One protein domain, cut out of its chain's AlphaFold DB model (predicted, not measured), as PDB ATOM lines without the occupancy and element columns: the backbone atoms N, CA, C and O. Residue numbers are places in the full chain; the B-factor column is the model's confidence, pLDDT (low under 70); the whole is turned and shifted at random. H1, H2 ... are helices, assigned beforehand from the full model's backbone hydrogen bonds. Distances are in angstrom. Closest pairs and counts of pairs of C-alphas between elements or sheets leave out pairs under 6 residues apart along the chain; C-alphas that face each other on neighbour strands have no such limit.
ATOM      1  N   GLN A   4     -48.069 -64.949  10.885       91.38
ATOM      2  CA  GLN A   4     -47.113 -64.742   9.806       91.38
ATOM      3  C   GLN A   4     -47.413 -63.481   8.980       91.38
ATOM      4  O   GLN A   4     -46.538 -62.627   8.873       91.38
ATOM      5  N   GLU A   5     -48.650 -63.292   8.510       93.19
ATOM      6  CA  GLU A   5     -49.061 -62.077   7.781       93.19
ATOM      7  C   GLU A   5     -48.815 -60.812   8.614       93.19
ATOM      8  O   GLU A   5     -48.349 -59.785   8.122       93.19
ATOM      9  N   HIS A   6     -49.103 -60.889   9.919       92.69
ATOM     10  CA  HIS A   6     -48.831 -59.787  10.836       92.69
ATOM     11  C   HIS A   6     -47.332 -59.467  10.910       92.69
ATOM     12  O   HIS A   6     -46.961 -58.296  10.926       92.69
ATOM     13  N   LYS A   7     -46.474 -60.494  10.953       95.69
ATOM     14  CA  LYS A   7     -45.016 -60.341  11.019       95.69
ATOM     15  C   LYS A   7     -44.454 -59.733   9.735       95.69
ATOM     16  O   LYS A   7     -43.659 -58.805   9.825       95.69
ATOM     17  N   GLU A   8     -44.886 -60.216   8.577       96.50
ATOM     18  CA  GLU A   8     -44.457 -59.700   7.270       96.50
ATOM     19  C   GLU A   8     -44.849 -58.234   7.103       96.50
ATOM     20  O   GLU A   8     -44.010 -57.398   6.770       96.50
ATOM     21  N   ARG A   9     -46.092 -57.883   7.455       96.19
ATOM     22  CA  ARG A   9     -46.517 -56.480   7.455       96.19
ATOM     23  C   ARG A   9     -45.690 -55.635   8.419       96.19
ATOM     24  O   ARG A   9     -45.333 -54.513   8.091       96.19
ATOM     25  N   HIS A  10     -45.388 -56.151   9.607       96.19
ATOM     26  CA  HIS A  10     -44.585 -55.420  10.586       96.19
ATOM     27  C   HIS A  10     -43.167 -55.149  10.059       96.19
ATOM     28  O   HIS A  10     -42.647 -54.059  10.259       96.19
ATOM     29  N   GLN A  11     -42.560 -56.103   9.348       97.31
ATOM     30  CA  GLN A  11     -41.251 -55.921   8.710       97.31
ATOM     31  C   GLN A  11     -41.280 -54.852   7.616       97.31
ATOM     32  O   GLN A  11     -40.367 -54.033   7.558       97.31
ATOM     33  N   LEU A  12     -42.328 -54.839   6.786       97.25
ATOM     34  CA  LEU A  12     -42.498 -53.808   5.761       97.25
ATOM     35  C   LEU A  12     -42.608 -52.414   6.391       97.25
ATOM     36  O   LEU A  12     -41.876 -51.515   5.998       97.25
ATOM     37  N   LEU A  13     -43.448 -52.270   7.420       97.38
ATOM     38  CA  LEU A  13     -43.642 -50.996   8.115       97.38
ATOM     39  C   LEU A  13     -42.353 -50.469   8.761       97.38
ATOM     40  O   LEU A  13     -42.118 -49.267   8.731       97.38
ATOM     41  N   HIS A  14     -41.512 -51.342   9.332       97.12
ATOM     42  CA  HIS A  14     -40.202 -50.919   9.851       97.12
ATOM     43  C   HIS A  14     -39.296 -50.407   8.742       97.12
ATOM     44  O   HIS A  14     -38.692 -49.357   8.904       97.12
ATOM     45  N   LYS A  15     -39.242 -51.108   7.606       97.56
ATOM     46  CA  LYS A  15     -38.409 -50.684   6.481       97.56
ATOM     47  C   LYS A  15     -38.846 -49.321   5.931       97.56
ATOM     48  O   LYS A  15     -38.005 -48.460   5.711       97.56
ATOM     49  N   GLU A  16     -40.147 -49.127   5.733       97.00
ATOM     50  CA  GLU A  16     -40.698 -47.850   5.260       97.00
ATOM     51  C   GLU A  16     -40.450 -46.719   6.271       97.00
ATOM     52  O   GLU A  16     -40.131 -45.596   5.886       97.00
ATOM     53  N   LEU A  17     -40.543 -47.015   7.572       95.81
ATOM     54  CA  LEU A  17     -40.221 -46.049   8.620       95.81
ATOM     55  C   LEU A  17     -38.725 -45.706   8.650       95.81
ATOM     56  O   LEU A  17     -38.389 -44.539   8.826       95.81
ATOM     57  N   ASP A  18     -37.838 -46.687   8.473       96.38
ATOM     58  CA  ASP A  18     -36.387 -46.472   8.422       96.38
ATOM     59  C   ASP A  18     -36.004 -45.547   7.257       96.38
ATOM     60  O   ASP A  18     -35.208 -44.625   7.441       96.38
ATOM     61  N   GLU A  19     -36.600 -45.757   6.077       97.06
ATOM     62  CA  GLU A  19     -36.413 -44.891   4.905       97.06
ATOM     63  C   GLU A  19     -36.905 -43.461   5.194       97.06
ATOM     64  O   GLU A  19     -36.145 -42.505   5.046       97.06
ATOM     65  N   LEU A  20     -38.117 -43.311   5.740       96.31
ATOM     66  CA  LEU A  20     -38.671 -42.002   6.105       96.31
ATOM     67  C   LEU A  20     -37.821 -41.263   7.158       96.31
ATOM     68  O   LEU A  20     -37.676 -40.040   7.120       96.31
ATOM     69  N   VAL A  21     -37.262 -41.992   8.125       96.56
ATOM     70  CA  VAL A  21     -36.367 -41.432   9.146       96.56
ATOM     71  C   VAL A  21     -35.032 -41.001   8.535       96.56
ATOM     72  O   VAL A  21     -34.498 -39.957   8.919       96.56
ATOM     73  N   ALA A  22     -34.490 -41.771   7.591       97.06
ATOM     74  CA  ALA A  22     -33.273 -41.403   6.878       97.06
ATOM     75  C   ALA A  22     -33.462 -40.111   6.070       97.06
ATOM     76  O   ALA A  22     -32.594 -39.231   6.118       97.06
ATOM     77  N   ASP A  23     -34.611 -39.958   5.410       97.12
ATOM     78  CA  ASP A  23     -34.970 -38.737   4.683       97.12
ATOM     79  C   ASP A  23     -35.089 -37.545   5.636       97.12
ATOM     80  O   ASP A  23     -34.473 -36.502   5.411       97.12
ATOM     81  N   PHE A  24     -35.774 -37.723   6.770       97.12
ATOM     82  CA  PHE A  24     -35.899 -36.679   7.788       97.12
ATOM     83  C   PHE A  24     -34.541 -36.164   8.267       97.12
ATOM     84  O   PHE A  24     -34.320 -34.953   8.343       97.12
ATOM     85  N   ILE A  25     -33.617 -37.075   8.585       97.25
ATOM     86  CA  ILE A  25     -32.267 -36.712   9.031       97.25
ATOM     87  C   ILE A  25     -31.523 -35.979   7.912       97.25
ATOM     88  O   ILE A  25     -30.864 -34.973   8.175       97.25
ATOM     89  N   SER A  26     -31.638 -36.463   6.676       97.50
ATOM     90  CA  SER A  26     -30.923 -35.911   5.522       97.50
ATOM     91  C   SER A  26     -31.393 -34.502   5.162       97.50
ATOM     92  O   SER A  26     -30.566 -33.642   4.867       97.50
ATOM     93  N   GLU A  27     -32.698 -34.237   5.225       96.81
ATOM     94  CA  GLU A  27     -33.264 -32.930   4.879       96.81
ATOM     95  C   GLU A  27     -33.153 -31.902   6.003       96.81
ATOM     96  O   GLU A  27     -32.926 -30.716   5.754       96.81
ATOM     97  N   THR A  28     -33.340 -32.333   7.250       95.50
ATOM     98  CA  THR A  28     -33.457 -31.405   8.385       95.50
ATOM     99  C   THR A  28     -32.181 -31.293   9.213       95.50
ATOM    100  O   THR A  28     -32.038 -30.348   9.992       95.50
ATOM    101  N   GLY A  29     -31.269 -32.265   9.102       96.12
ATOM    102  CA  GLY A  29     -30.097 -32.401   9.968       96.12
ATOM    103  C   GLY A  29     -30.427 -32.739  11.427       96.12
ATOM    104  O   GLY A  29     -29.522 -32.781  12.263       96.12
ATOM    105  N   LYS A  30     -31.704 -32.959  11.770       95.12
ATOM    106  CA  LYS A  30     -32.148 -33.272  13.131       95.12
ATOM    107  C   LYS A  30     -32.161 -34.775  13.362       95.12
ATOM    108  O   LYS A  30     -32.548 -35.554  12.497       95.12
ATOM    109  N   LEU A  31     -31.814 -35.180  14.581       93.62
ATOM    110  CA  LEU A  31     -31.978 -36.565  15.006       93.62
ATOM    111  C   LEU A  31     -33.411 -36.810  15.512       93.62
ATOM    112  O   LEU A  31     -33.960 -35.957  16.221       93.62
ATOM    113  N   PRO A  32     -34.003 -37.992  15.252       88.25
ATOM    114  CA  PRO A  32     -35.322 -38.347  15.781       88.25
ATOM    115  C   PRO A  32     -35.384 -38.299  17.310       88.25
ATOM    116  O   PRO A  32     -36.393 -37.901  17.877       88.25
ATOM    117  N   SER A  33     -34.284 -38.628  17.995       91.69
ATOM    118  CA  SER A  33     -34.182 -38.556  19.461       91.69
ATOM    119  C   SER A  33     -34.264 -37.132  20.022       91.69
ATOM    120  O   SER A  33     -34.534 -36.956  21.208       91.69
ATOM    121  N   GLN A  34     -34.017 -36.125  19.185       92.75
ATOM    122  CA  GLN A  34     -34.046 -34.704  19.538       92.75
ATOM    123  C   GLN A  34     -35.300 -33.998  19.007       92.75
ATOM    124  O   GLN A  34     -35.507 -32.820  19.290       92.75
ATOM    125  N   THR A  35     -36.132 -34.711  18.246       93.19
ATOM    126  CA  THR A  35     -37.329 -34.179  17.595       93.19
ATOM    127  C   THR A  35     -38.568 -34.730  18.292       93.19
ATOM    128  O   THR A  35     -38.671 -35.924  18.563       93.19
ATOM    129  N   GLY A  36     -39.545 -33.870  18.585       94.81
ATOM    130  CA  GLY A  36     -40.823 -34.339  19.118       94.81
ATOM    131  C   GLY A  36     -41.596 -35.151  18.073       94.81
ATOM    132  O   GLY A  36     -41.658 -34.760  16.911       94.81
ATOM    133  N   MET A  37     -42.270 -36.232  18.480       93.38
ATOM    134  CA  MET A  37     -43.043 -37.084  17.557       93.38
ATOM    135  C   MET A  37     -44.047 -36.284  16.706       93.38
ATOM    136  O   MET A  37     -44.187 -36.527  15.513       93.38
ATOM    137  N   LEU A  38     -44.720 -35.285  17.289       95.75
ATOM    138  CA  LEU A  38     -45.671 -34.446  16.553       95.75
ATOM    139  C   LEU A  38     -44.999 -33.609  15.451       95.75
ATOM    140  O   LEU A  38     -45.612 -33.362  14.418       95.75
ATOM    141  N   GLU A  39     -43.769 -33.150  15.675       95.06
ATOM    142  CA  GLU A  39     -42.999 -32.389  14.688       95.06
ATOM    143  C   GLU A  39     -42.573 -33.290  13.527       95.06
ATOM    144  O   GLU A  39     -42.822 -32.941  12.376       95.06
ATOM    145  N   PHE A  40     -42.045 -34.481  13.828       95.69
ATOM    146  CA  PHE A  40     -41.710 -35.488  12.817       95.69
ATOM    147  C   PHE A  40     -42.926 -35.857  11.955       95.69
ATOM    148  O   PHE A  40     -42.852 -35.839  10.730       95.69
ATOM    149  N   MET A  41     -44.082 -36.102  12.583       95.12
ATOM    150  CA  MET A  41     -45.323 -36.429  11.873       95.12
ATOM    151  C   MET A  41     -45.826 -35.281  10.988       95.12
ATOM    152  O   MET A  41     -46.349 -35.528   9.903       95.12
ATOM    153  N   LYS A  42     -45.680 -34.025  11.432       96.12
ATOM    154  CA  LYS A  42     -46.034 -32.854  10.615       96.12
ATOM    155  C   LYS A  42     -45.140 -32.744   9.389       96.12
ATOM    156  O   LYS A  42     -45.670 -32.630   8.291       96.12
ATOM    157  N   TRP A  43     -43.823 -32.834   9.579       96.12
ATOM    158  CA  TRP A  43     -42.867 -32.818   8.474       96.12
ATOM    159  C   TRP A  43     -43.154 -33.951   7.483       96.12
ATOM    160  O   TRP A  43     -43.268 -33.699   6.289       96.12
ATOM    161  N   SER A  44     -43.377 -35.176   7.971       95.75
ATOM    162  CA  SER A  44     -43.684 -36.328   7.114       95.75
ATOM    163  C   SER A  44     -44.939 -36.090   6.268       95.75
ATOM    164  O   SER A  44     -44.947 -36.392   5.078       95.75
ATOM    165  N   PHE A  45     -45.986 -35.496   6.847       96.06
ATOM    166  CA  PHE A  45     -47.198 -35.152   6.105       96.06
ATOM    167  C   PHE A  45     -46.960 -34.059   5.052       96.06
ATOM    168  O   PHE A  45     -47.581 -34.086   3.989       96.06
ATOM    169  N   GLU A  46     -46.068 -33.103   5.313       96.25
ATOM    170  CA  GLU A  46     -45.718 -32.045   4.359       96.25
ATOM    171  C   GLU A  46     -45.022 -32.586   3.102       96.25
ATOM    172  O   GLU A  46     -45.269 -32.041   2.032       96.25
ATOM    173  N   GLN A  47     -44.280 -33.697   3.191       94.31
ATOM    174  CA  GLN A  47     -43.628 -34.342   2.035       94.31
ATOM    175  C   GLN A  47     -44.597 -35.048   1.074       94.31
ATOM    176  O   GLN A  47     -44.212 -35.476  -0.011       94.31
ATOM    177  N   THR A  48     -45.864 -35.202   1.466       94.12
ATOM    178  CA  THR A  48     -46.898 -35.861   0.644       94.12
ATOM    179  C   THR A  48     -47.757 -34.887  -0.166       94.12
ATOM    180  O   THR A  48     -48.719 -35.312  -0.808       94.12
TER     181      THR A  48
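AT A GLANCE: This is residues 4 to 48 of the 49 residues of an uncharacterized protein of marine sediment metagenome (UniProt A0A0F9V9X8). Picture one long helix, H1, with a short helix, H2, set crosswise beside its later part, so that the two make an L with a long free arm. Residues 4 to 19 of H1 stick out as that arm and make much of the length. The printed part has 45 residues, with two named helices, H1 then H2, and no named strand; the class is all helix. It is loose, with a radius of gyration of the C-alphas of 12.1 A, and elongated, spanning 36 by 19 by 16 A.

HOW THE PARTS SIT: Start with H1, residues 4 to 28, and go on to H2, residues 37 to 46. H1 touches H2 with residues 20 to 24 alone; look at the closest C-alphas, those of Leu 20 and Ser 44, 7.6 A apart. Their lines are about perpendicular, at 82 degrees. In H1 and H2 every O i to N i+4 pair is within hydrogen-bond range.

IN THESE COORDINATES: Find C-alpha 4 at (-47.113, -64.742, 9.806); from there H1 runs 36.1 A to C-alpha 28 at (-33.457, -31.405, 8.385). H2 runs 14.4 A from C-alpha 37 to C-alpha 46 at (-45.718, -32.045, 4.359).

THE WHOLE: The C-alphas of Gln 4 and Gly 29 are the two farthest apart, 36.5 A. The link from H1 to H2 is short, with 8 residues. The printed part has no cut, and no printed residue is under 70 in pLDDT.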